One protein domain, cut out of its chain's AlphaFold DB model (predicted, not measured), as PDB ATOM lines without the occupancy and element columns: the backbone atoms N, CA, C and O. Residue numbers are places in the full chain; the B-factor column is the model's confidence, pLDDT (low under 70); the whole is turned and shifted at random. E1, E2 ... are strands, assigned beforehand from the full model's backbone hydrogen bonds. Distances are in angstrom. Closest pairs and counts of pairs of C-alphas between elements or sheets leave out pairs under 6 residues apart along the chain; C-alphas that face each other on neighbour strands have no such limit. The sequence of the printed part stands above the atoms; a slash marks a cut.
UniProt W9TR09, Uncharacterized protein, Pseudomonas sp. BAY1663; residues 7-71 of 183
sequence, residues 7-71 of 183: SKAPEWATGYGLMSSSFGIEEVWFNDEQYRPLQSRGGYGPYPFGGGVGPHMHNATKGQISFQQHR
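What this domain is: This is residues 7 to 71 of the 183 residues of an uncharacterized protein of Pseudomonas sp. BAY1663 (UniProt W9TR09). Little regular structure is present: one strongly twisted, curled sheet, E3 E2 E1 E4 in order, with a long loop, residues 38 to 64, joining its edge strands; residues 52 to 57 stick out. The printed part has 65 residues, 24 in four named strands, E1 to E4 along the chain, with no named helix. It is all strand, antiparallel and compact, with radius of gyration of the C-alphas 11.3 A and spans 37 by 24 by 21 A.

How they stand to each other: Inner strands E1, residues 15 to 21, and E2, residues 24 to 30, form a hairpin at 150 degrees; N 19 and O 26, 2.8 A apart, are within hydrogen-bond range. E2 and E3, residues 34 to 37, form another at 133 degrees, with N 36 and O 29 at 2.8 A. E1 E2 E3 is a meander, successive antiparallel neighbours; E4, residues 65 to 70, beside E1 at 169 degrees, completes a Greek key, first strand beside fourth, with N 18 and O 66 at 2.8 A.

Where its parts are: E1, 17.7 A long, begins at C-alpha 15 (29.656, 21.679, -40.994). E2 spans 17.5 A, E3 10.6 A. E4, 12.0 A, ends at C-alpha 70 (28.644, 25.689, -41.202).

The domain as a whole: The farthest C-alphas, of Ser 7 and Pro 55, are 37.4 A apart. The printed part has no cut. The link E3 to E4 is long. Model pLDDT is under 70 at residues 22 to 23, 40 to 45 and 51 to 58.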
ATOM      1  N   SER A   7      39.491  24.330 -35.446       77.31
ATOM      2  CA  SER A   7      40.860  23.786 -35.513       77.31
ATOM      3  C   SER A   7      40.894  22.258 -35.368       77.31
ATOM      4  O   SER A   7      41.824  21.600 -35.829       77.31
ATOM      5  N   LYS A   8      39.849  21.675 -34.765       83.69
ATOM      6  CA  LYS A   8      39.674  20.222 -34.599       83.69
ATOM      7  C   LYS A   8      38.824  19.592 -35.701       83.69
ATOM      8  O   LYS A   8      38.584  18.381 -35.667       83.69
ATOM      9  N   ALA A   9      38.335  20.395 -36.645       85.94
ATOM     10  CA  ALA A   9      37.519  19.910 -37.742       85.94
ATOM     11  C   ALA A   9      38.383  19.128 -38.748       85.94
ATOM     12  O   ALA A   9      39.463  19.590 -39.121       85.94
ATOM     13  N   PRO A  10      37.917  17.968 -39.241       86.06
ATOM     14  CA  PRO A  10      38.518  17.325 -40.402       86.06
ATOM     15  C   PRO A  10      38.538  18.269 -41.612       86.06
ATOM     16  O   PRO A  10      37.604  19.047 -41.797       86.06
ATOM     17  N   GLU A  11      39.546  18.162 -42.483       84.75
ATOM     18  CA  GLU A  11      39.658  19.020 -43.679       84.75
ATOM     19  C   GLU A  11      38.409  18.974 -44.570       84.75
ATOM     20  O   GLU A  11      37.969  20.003 -45.072       84.75
ATOM     21  N   TRP A  12      37.791  17.797 -44.704       87.56
ATOM     22  CA  TRP A  12      36.585  17.590 -45.510       87.56
ATOM     23  C   TRP A  12      35.302  18.148 -44.880       87.56
ATOM     24  O   TRP A  12      34.276  18.193 -45.558       87.56
ATOM     25  N   ALA A  13      35.317  18.504 -43.591       90.19
ATOM     26  CA  ALA A  13      34.118  18.922 -42.881       90.19
ATOM     27  C   ALA A  13      33.725  20.348 -43.282       90.19
ATOM     28  O   ALA A  13      34.495  21.299 -43.120       90.19
ATOM     29  N   THR A  14      32.494  20.495 -43.767       90.06
ATOM     30  CA  THR A  14      31.884  21.789 -44.105       90.06
ATOM     31  C   THR A  14      30.881  22.241 -43.046       90.06
ATOM     32  O   THR A  14      30.378  23.365 -43.104       90.06
ATOM     33  N   GLY A  15      30.595  21.391 -42.060       90.00
ATOM     34  CA  GLY A  15      29.656  21.679 -40.994       90.00
ATOM     35  C   GLY A  15      29.902  20.880 -39.718       90.00
ATOM     36  O   GLY A  15      30.575  19.847 -39.702       90.00
ATOM     37  N   TYR A  16      29.314  21.387 -38.646       92.06
ATOM     38  CA  TYR A  16      29.237  20.806 -37.319       92.06
ATOM     39  C   TYR A  16      27.773  20.742 -36.893       92.06
ATOM     40  O   TYR A  16      27.026  21.689 -37.128       92.06
ATOM     41  N   GLY A  17      27.342  19.662 -36.258       91.44
ATOM     42  CA  GLY A  17      25.969  19.562 -35.779       91.44
ATOM     43  C   GLY A  17      25.778  18.513 -34.702       91.44
ATOM     44  O   GLY A  17      26.722  17.871 -34.243       91.44
ATOM     45  N   LEU A  18      24.523  18.346 -34.305       90.12
ATOM     46  CA  LEU A  18      24.074  17.335 -33.361       90.12
ATOM     47  C   LEU A  18      23.237  16.300 -34.095       90.12
ATOM     48  O   LEU A  18      22.293  16.644 -34.800       90.12
ATOM     49  N   MET A  19      23.546  15.029 -33.906       86.19
ATOM     50  CA  MET A  19      22.830  13.927 -34.526       86.19
ATOM     51  C   MET A  19      22.242  13.026 -33.449       86.19
ATOM     52  O   MET A  19      22.925  12.653 -32.501       86.19
ATOM     53  N   SER A  20      20.972  12.661 -33.602       78.62
ATOM     54  CA  SER A  20      20.341  11.660 -32.743       78.62
ATOM     55  C   SER A  20      20.650  10.263 -33.284       78.62
ATOM     56  O   SER A  20      20.174   9.897 -34.360       78.62
ATOM     57  N   SER A  21      21.473   9.504 -32.563       70.50
ATOM     58  CA  SER A  21      21.796   8.104 -32.841       70.50
ATOM     59  C   SER A  21      21.035   7.179 -31.880       70.50
ATOM     60  O   SER A  21      20.445   7.617 -30.890       70.50
ATOM     61  N   SER A  22      21.076   5.864 -32.124       67.44
ATOM     62  CA  SER A  22      20.533   4.862 -31.189       67.44
ATOM     63  C   SER A  22      21.196   4.889 -29.803       67.44
ATOM     64  O   SER A  22      20.656   4.306 -28.866       67.44
ATOM     65  N   PHE A  23      22.344   5.558 -29.669       65.94
ATOM     66  CA  PHE A  23      23.113   5.676 -28.431       65.94
ATOM     67  C   PHE A  23      22.979   7.054 -27.759       65.94
ATOM     68  O   PHE A  23      23.563   7.265 -26.697       65.94
ATOM     69  N   GLY A  24      22.185   7.972 -28.325       77.00
ATOM     70  CA  GLY A  24      21.933   9.304 -27.771       77.00
ATOM     71  C   GLY A  24      22.216  10.436 -28.758       77.00
ATOM     72  O   GLY A  24      22.315  10.226 -29.963       77.00
ATOM     73  N   ILE A  25      22.318  11.663 -28.239       83.94
ATOM     74  CA  ILE A  25      22.700  12.835 -29.037       83.94
ATOM     75  C   ILE A  25      24.225  12.887 -29.121       83.94
ATOM     76  O   ILE A  25      24.903  12.999 -28.101       83.94
ATOM     77  N   GLU A  26      24.745  12.843 -30.339       86.56
ATOM     78  CA  GLU A  26      26.171  12.884 -30.640       86.56
ATOM     79  C   GLU A  26      26.529  14.171 -31.386       86.56
ATOM     80  O   GLU A  26      25.799  14.627 -32.266       86.56
ATOM     81  N   GLU A  27      27.681  14.745 -31.057       89.81
ATOM     82  CA  GLU A  27      28.289  15.827 -31.831       89.81
ATOM     83  C   GLU A  27      28.953  15.230 -33.079       89.81
ATOM     84  O   GLU A  27      29.698  14.250 -32.974       89.81
ATOM     85  N   VAL A  28      28.702  15.806 -34.256       90.12
ATOM     86  CA  VAL A  28      29.205  15.299 -35.541       90.12
ATOM     87  C   VAL A  28      29.833  16.400 -36.392       90.12
ATOM     88  O   VAL A  28      29.299  17.501 -36.508       90.12
ATOM     89  N   TRP A  29      30.937  16.065 -37.057       91.88
ATOM     90  CA  TRP A  29      31.412  16.782 -38.242       91.88
ATOM     91  C   TRP A  29      30.704  16.230 -39.476       91.88
ATOM     92  O   TRP A  29      30.518  15.017 -39.561       91.88
ATOM     93  N   PHE A  30      30.322  17.069 -40.436       91.31
ATOM     94  CA  PHE A  30      29.649  16.616 -41.655       91.31
ATOM     95  C   PHE A  30      30.037  17.426 -42.897       91.31
ATOM     96  O   PHE A  30      30.577  18.529 -42.799       91.31
ATOM     97  N   ASN A  31      29.756  16.859 -44.068       89.69
ATOM     98  CA  ASN A  31      29.677  17.575 -45.339       89.69
ATOM     99  C   ASN A  31      28.431  17.122 -46.124       89.69
ATOM    100  O   ASN A  31      27.454  16.688 -45.517       89.69
ATOM    101  N   ASP A  32      28.408  17.247 -47.448       87.62
ATOM    102  CA  ASP A  32      27.247  16.817 -48.236       87.62
ATOM    103  C   ASP A  32      27.130  15.295 -48.402       87.62
ATOM    104  O   ASP A  32      26.033  14.792 -48.645       87.62
ATOM    105  N   GLU A  33      28.226  14.563 -48.218       86.81
ATOM    106  CA  GLU A  33      28.341  13.140 -48.549       86.81
ATOM    107  C   GLU A  33      28.459  12.247 -47.311       86.81
ATOM    108  O   GLU A  33      28.023  11.095 -47.331       86.81
ATOM    109  N   GLN A  34      29.026  12.765 -46.221       89.56
ATOM    110  CA  GLN A  34      29.422  11.968 -45.065       89.56
ATOM    111  C   GLN A  34      29.405  12.748 -43.747       89.56
ATOM    112  O   GLN A  34      29.390  13.981 -43.709       89.56
ATOM    113  N   TYR A  35      29.455  12.004 -42.643       89.25
ATOM    114  CA  TYR A  35      29.551  12.535 -41.288       89.25
ATOM    115  C   TYR A  35      30.495  11.714 -40.408       89.25
ATOM    116  O   TYR A  35      30.823  10.564 -40.697       89.25
ATOM    117  N   ARG A  36      30.935  12.300 -39.294       89.00
ATOM    118  CA  ARG A  36      31.778  11.641 -38.298       89.00
ATOM    119  C   ARG A  36      31.429  12.110 -36.883       89.00
ATOM    120  O   ARG A  36      31.650  13.283 -36.581       89.00
ATOM    121  N   PRO A  37      30.975  11.207 -35.998       87.69
ATOM    122  CA  PRO A  37      30.820  11.510 -34.579       87.69
ATOM    123  C   PRO A  37      32.153  11.829 -33.901       87.69
ATOM    124  O   PRO A  37      33.142  11.114 -34.089       87.69
ATOM    125  N   LEU A  38      32.171  12.871 -33.067       84.81
ATOM    126  CA  LEU A  38      33.353  13.298 -32.307       84.81
ATOM    127  C   LEU A  38      33.789  12.241 -31.284       84.81
ATOM    128  O   LEU A  38      34.979  12.086 -31.024       84.81
ATOM    129  N   GLN A  39      32.835  11.489 -30.728       74.44
ATOM    130  CA  GLN A  39      33.100  10.430 -29.749       74.44
ATOM    131  C   GLN A  39      33.474   9.081 -30.379       74.44
ATOM    132  O   GLN A  39      33.668   8.105 -29.652       74.44
ATOM    133  N   SER A  40      33.596   9.000 -31.711       66.94
ATOM    134  CA  SER A  40      34.025   7.772 -32.380       66.94
ATOM    135  C   SER A  40      35.436   7.399 -31.909       66.94
ATOM    136  O   SER A  40      36.429   8.034 -32.279       66.94
ATOM    137  N   ARG A  41      35.522   6.392 -31.026       54.56
ATOM    138  CA  ARG A  41      36.780   5.872 -30.476       54.56
ATOM    139  C   ARG A  41      37.638   5.338 -31.624       54.56
ATOM    140  O   ARG A  41      37.345   4.282 -32.167       54.56
ATOM    141  N   GLY A  42      38.672   6.112 -31.958       51.09
ATOM    142  CA  GLY A  42      39.847   5.773 -32.765       51.09
ATOM    143  C   GLY A  42      39.716   4.583 -33.716       51.09
ATOM    144  O   GLY A  42      40.007   3.459 -33.325       51.09
ATOM    145  N   GLY A  43      39.372   4.844 -34.981       53.12
ATOM    146  CA  GLY A  43      39.613   3.887 -36.070       53.12
ATOM    147  C   GLY A  43      38.599   3.910 -37.209       53.12
ATOM    148  O   GLY A  43      38.942   3.535 -38.325       53.12
ATOM    149  N   TYR A  44      37.378   4.385 -36.969       62.69
ATOM    150  CA  TYR A  44      36.360   4.436 -38.016       62.69
ATOM    151  C   TYR A  44      36.400   5.785 -38.741       62.69
ATOM    152  O   TYR A  44      36.307   6.850 -38.121       62.69
ATOM    153  N   GLY A  45      36.617   5.715 -40.058       68.38
ATOM    154  CA  GLY A  45      36.592   6.855 -40.969       68.38
ATOM    155  C   GLY A  45      35.202   7.498 -41.066       68.38
ATOM    156  O   GLY A  45      34.270   7.069 -40.385       68.38
ATOM    157  N   PRO A  46      35.051   8.555 -41.876       83.62
ATOM    158  CA  PRO A  46      33.751   9.184 -42.072       83.62
ATOM    159  C   PRO A  46      32.727   8.189 -42.646       83.62
ATOM    160  O   PRO A  46      33.055   7.354 -43.488       83.62
ATOM    161  N   TYR A  47      31.488   8.269 -42.162       84.44
ATOM    162  CA  TYR A  47      30.375   7.421 -42.581       84.44
ATOM    163  C   TYR A  47      29.590   8.118 -43.694       84.44
ATOM    164  O   TYR A  47      29.173   9.262 -43.495       84.44
ATOM    165  N   PRO A  48      29.344   7.465 -44.843       85.94
ATOM    166  CA  PRO A  48      28.529   8.049 -45.897       85.94
ATOM    167  C   PRO A  48      27.069   8.165 -45.450       85.94
ATOM    168  O   PRO A  48      26.527   7.256 -44.810       85.94
ATOM    169  N   PHE A  49      26.400   9.251 -45.831       83.25
ATOM    170  CA  PHE A  49      24.958   9.364 -45.633       83.25
ATOM    171  C   PHE A  49      24.215   8.329 -46.477       83.25
ATOM    172  O   PHE A  49      24.547   8.099 -47.638       83.25
ATOM    173  N   GLY A  50      23.189   7.702 -45.898       74.50
ATOM    174  CA  GLY A  50      22.299   6.784 -46.624       74.50
ATOM    175  C   GLY A  50      22.965   5.516 -47.180       74.50
ATOM    176  O   GLY A  50      22.325   4.767 -47.917       74.50
ATOM    177  N   GLY A  51      24.235   5.256 -46.852       60.28
ATOM    178  CA  GLY A  51      24.981   4.123 -47.380       60.28
ATOM    179  C   GLY A  51      24.655   2.824 -46.654       60.28
ATOM    180  O   GLY A  51      25.059   2.647 -45.505       60.28
ATOM    181  N   GLY A  52      24.005   1.891 -47.350       52.88
ATOM    182  CA  GLY A  52      24.064   0.478 -47.010       52.88
ATOM    183  C   GLY A  52      22.914  -0.390 -47.534       52.88
ATOM    184  O   GLY A  52      21.764  -0.202 -47.155       52.88
ATOM    185  N   VAL A  53      23.236  -1.387 -48.367       46.06
ATOM    186  CA  VAL A  53      22.295  -2.420 -48.833       46.06
ATOM    187  C   VAL A  53      22.547  -3.702 -48.037       46.06
ATOM    188  O   VAL A  53      23.262  -4.601 -48.472       46.06
ATOM    189  N   GLY A  54      22.020  -3.767 -46.816       55.06
ATOM    190  CA  GLY A  54      22.172  -4.933 -45.951       55.06
ATOM    191  C   GLY A  54      21.181  -4.921 -44.785       55.06
ATOM    192  O   GLY A  54      20.722  -3.851 -44.389       55.06
ATOM    193  N   PRO A  55      20.860  -6.085 -44.194       48.31
ATOM    194  CA  PRO A  55      19.843  -6.221 -43.142       48.31
ATOM    195  C   PRO A  55      20.201  -5.533 -41.807       48.31
ATOM    196  O   PRO A  55      19.404  -5.561 -40.872       48.31
ATOM    197  N   HIS A  56      21.384  -4.914 -41.712       52.25
ATOM    198  CA  HIS A  56      21.924  -4.267 -40.510       52.25
ATOM    199  C   HIS A  56      22.498  -2.858 -40.771       52.25
ATOM    200  O   HIS A  56      23.359  -2.399 -40.023       52.25
ATOM    201  N   MET A  57      22.105  -2.170 -41.852       53.53
ATOM    202  CA  MET A  57      22.734  -0.895 -42.233       53.53
ATOM    203  C   MET A  57      21.969   0.332 -41.709       53.53
ATOM    204  O   MET A  57      20.894   0.673 -42.191       53.53
ATOM    205  N   HIS A  58      22.567   0.987 -40.703       63.59
ATOM    206  CA  HIS A  58      22.028   2.093 -39.896       63.59
ATOM    207  C   HIS A  58      22.788   3.419 -40.102       63.59
ATOM    208  O   HIS A  58      22.996   4.164 -39.144       63.59
ATOM    209  N   ASN A  59      23.260   3.720 -41.315       73.94
ATOM    210  CA  ASN A  59      23.904   5.015 -41.541       73.94
ATOM    211  C   ASN A  59      22.856   6.124 -41.531       73.94
ATOM    212  O   ASN A  59      21.792   5.999 -42.144       73.94
ATOM    213  N   ALA A  60      23.161   7.204 -40.817       75.44
ATOM    214  CA  ALA A  60      22.249   8.320 -40.690       75.44
ATOM    215  C   ALA A  60      21.973   8.961 -42.054       75.44
ATOM    216  O   ALA A  60      22.764   8.892 -43.001       75.44
ATOM    217  N   THR A  61      20.823   9.609 -42.145       80.94
ATOM    218  CA  THR A  61      20.497  10.514 -43.243       80.94
ATOM    219  C   THR A  61      20.923  11.928 -42.872       80.94
ATOM    220  O   THR A  61      20.901  12.309 -41.701       80.94
ATOM    221  N   LYS A  62      21.256  12.746 -43.875       80.81
ATOM    222  CA  LYS A  62      21.649  14.148 -43.665       80.81
ATOM    223  C   LYS A  62      20.606  14.940 -42.862       80.81
ATOM    224  O   LYS A  62      20.959  15.766 -42.028       80.81
ATOM    225  N   GLY A  63      19.321  14.636 -43.063       80.75
ATOM    226  CA  GLY A  63      18.206  15.273 -42.355       80.75
ATOM    227  C   GLY A  63      18.140  14.986 -40.849       80.75
ATOM    228  O   GLY A  63      17.404  15.668 -40.146       80.75
ATOM    229  N   GLN A  64      18.900  14.014 -40.335       84.44
ATOM    230  CA  GLN A  64      18.971  13.728 -38.895       84.44
ATOM    231  C   GLN A  64      19.974  14.620 -38.152       84.44
ATOM    232  O   GLN A  64      19.996  14.603 -36.919       84.44
ATOM    233  N   ILE A  65      20.780  15.415 -38.868       86.50
ATOM    234  CA  ILE A  65      21.673  16.399 -38.256       86.50
ATOM    235  C   ILE A  65      20.882  17.670 -37.954       86.50
ATOM    236  O   ILE A  65      20.408  18.373 -38.845       86.50
ATOM    237  N   SER A  66      20.777  17.979 -36.671       87.38
ATOM    238  CA  SER A  66      20.161  19.178 -36.112       87.38
ATOM    239  C   SER A  66      21.234  20.160 -35.630       87.38
ATOM    240  O   SER A  66      22.392  19.788 -35.463       87.38
ATOM    241  N   PHE A  67      20.862  21.421 -35.384       85.75
ATOM    242  CA  PHE A  67      21.780  22.468 -34.893       85.75
ATOM    243  C   PHE A  67      23.053  22.621 -35.740       85.75
ATOM    244  O   PHE A  67      24.168  22.655 -35.219       85.75
ATOM    245  N   GLN A  68      22.869  22.696 -37.057       87.25
ATOM    246  CA  GLN A  68      23.960  22.799 -38.020       87.25
ATOM    247  C   GLN A  68      24.632  24.176 -37.940       87.25
ATOM    248  O   GLN A  68      23.985  25.207 -38.115       87.25
ATOM    249  N   GLN A  69      25.937  24.179 -37.694       85.81
ATOM    250  CA  GLN A  69      26.828  25.318 -37.870       85.81
ATOM    251  C   GLN A  69      27.746  25.007 -39.044       85.81
ATOM    252  O   GLN A  69      28.433  23.988 -39.038       85.81
ATOM    253  N   HIS A  70      27.752  25.859 -40.061       84.31
ATOM    254  CA  HIS A  70      28.644  25.689 -41.202       84.31
ATOM    255  C   HIS A  70      30.017  26.268 -40.909       84.31
ATOM    256  O   HIS A  70      30.141  27.249 -40.171       84.31
ATOM    257  N   ARG A  71      31.041  25.655 -41.508       80.81
ATOM    258  CA  ARG A  71      32.398  26.187 -41.461       80.81
ATOM    259  C   ARG A  71      32.355  27.593 -42.055       80.81
ATOM    260  O   ARG A  71      31.843  27.734 -43.169       80.81
TER     261      ARG A  71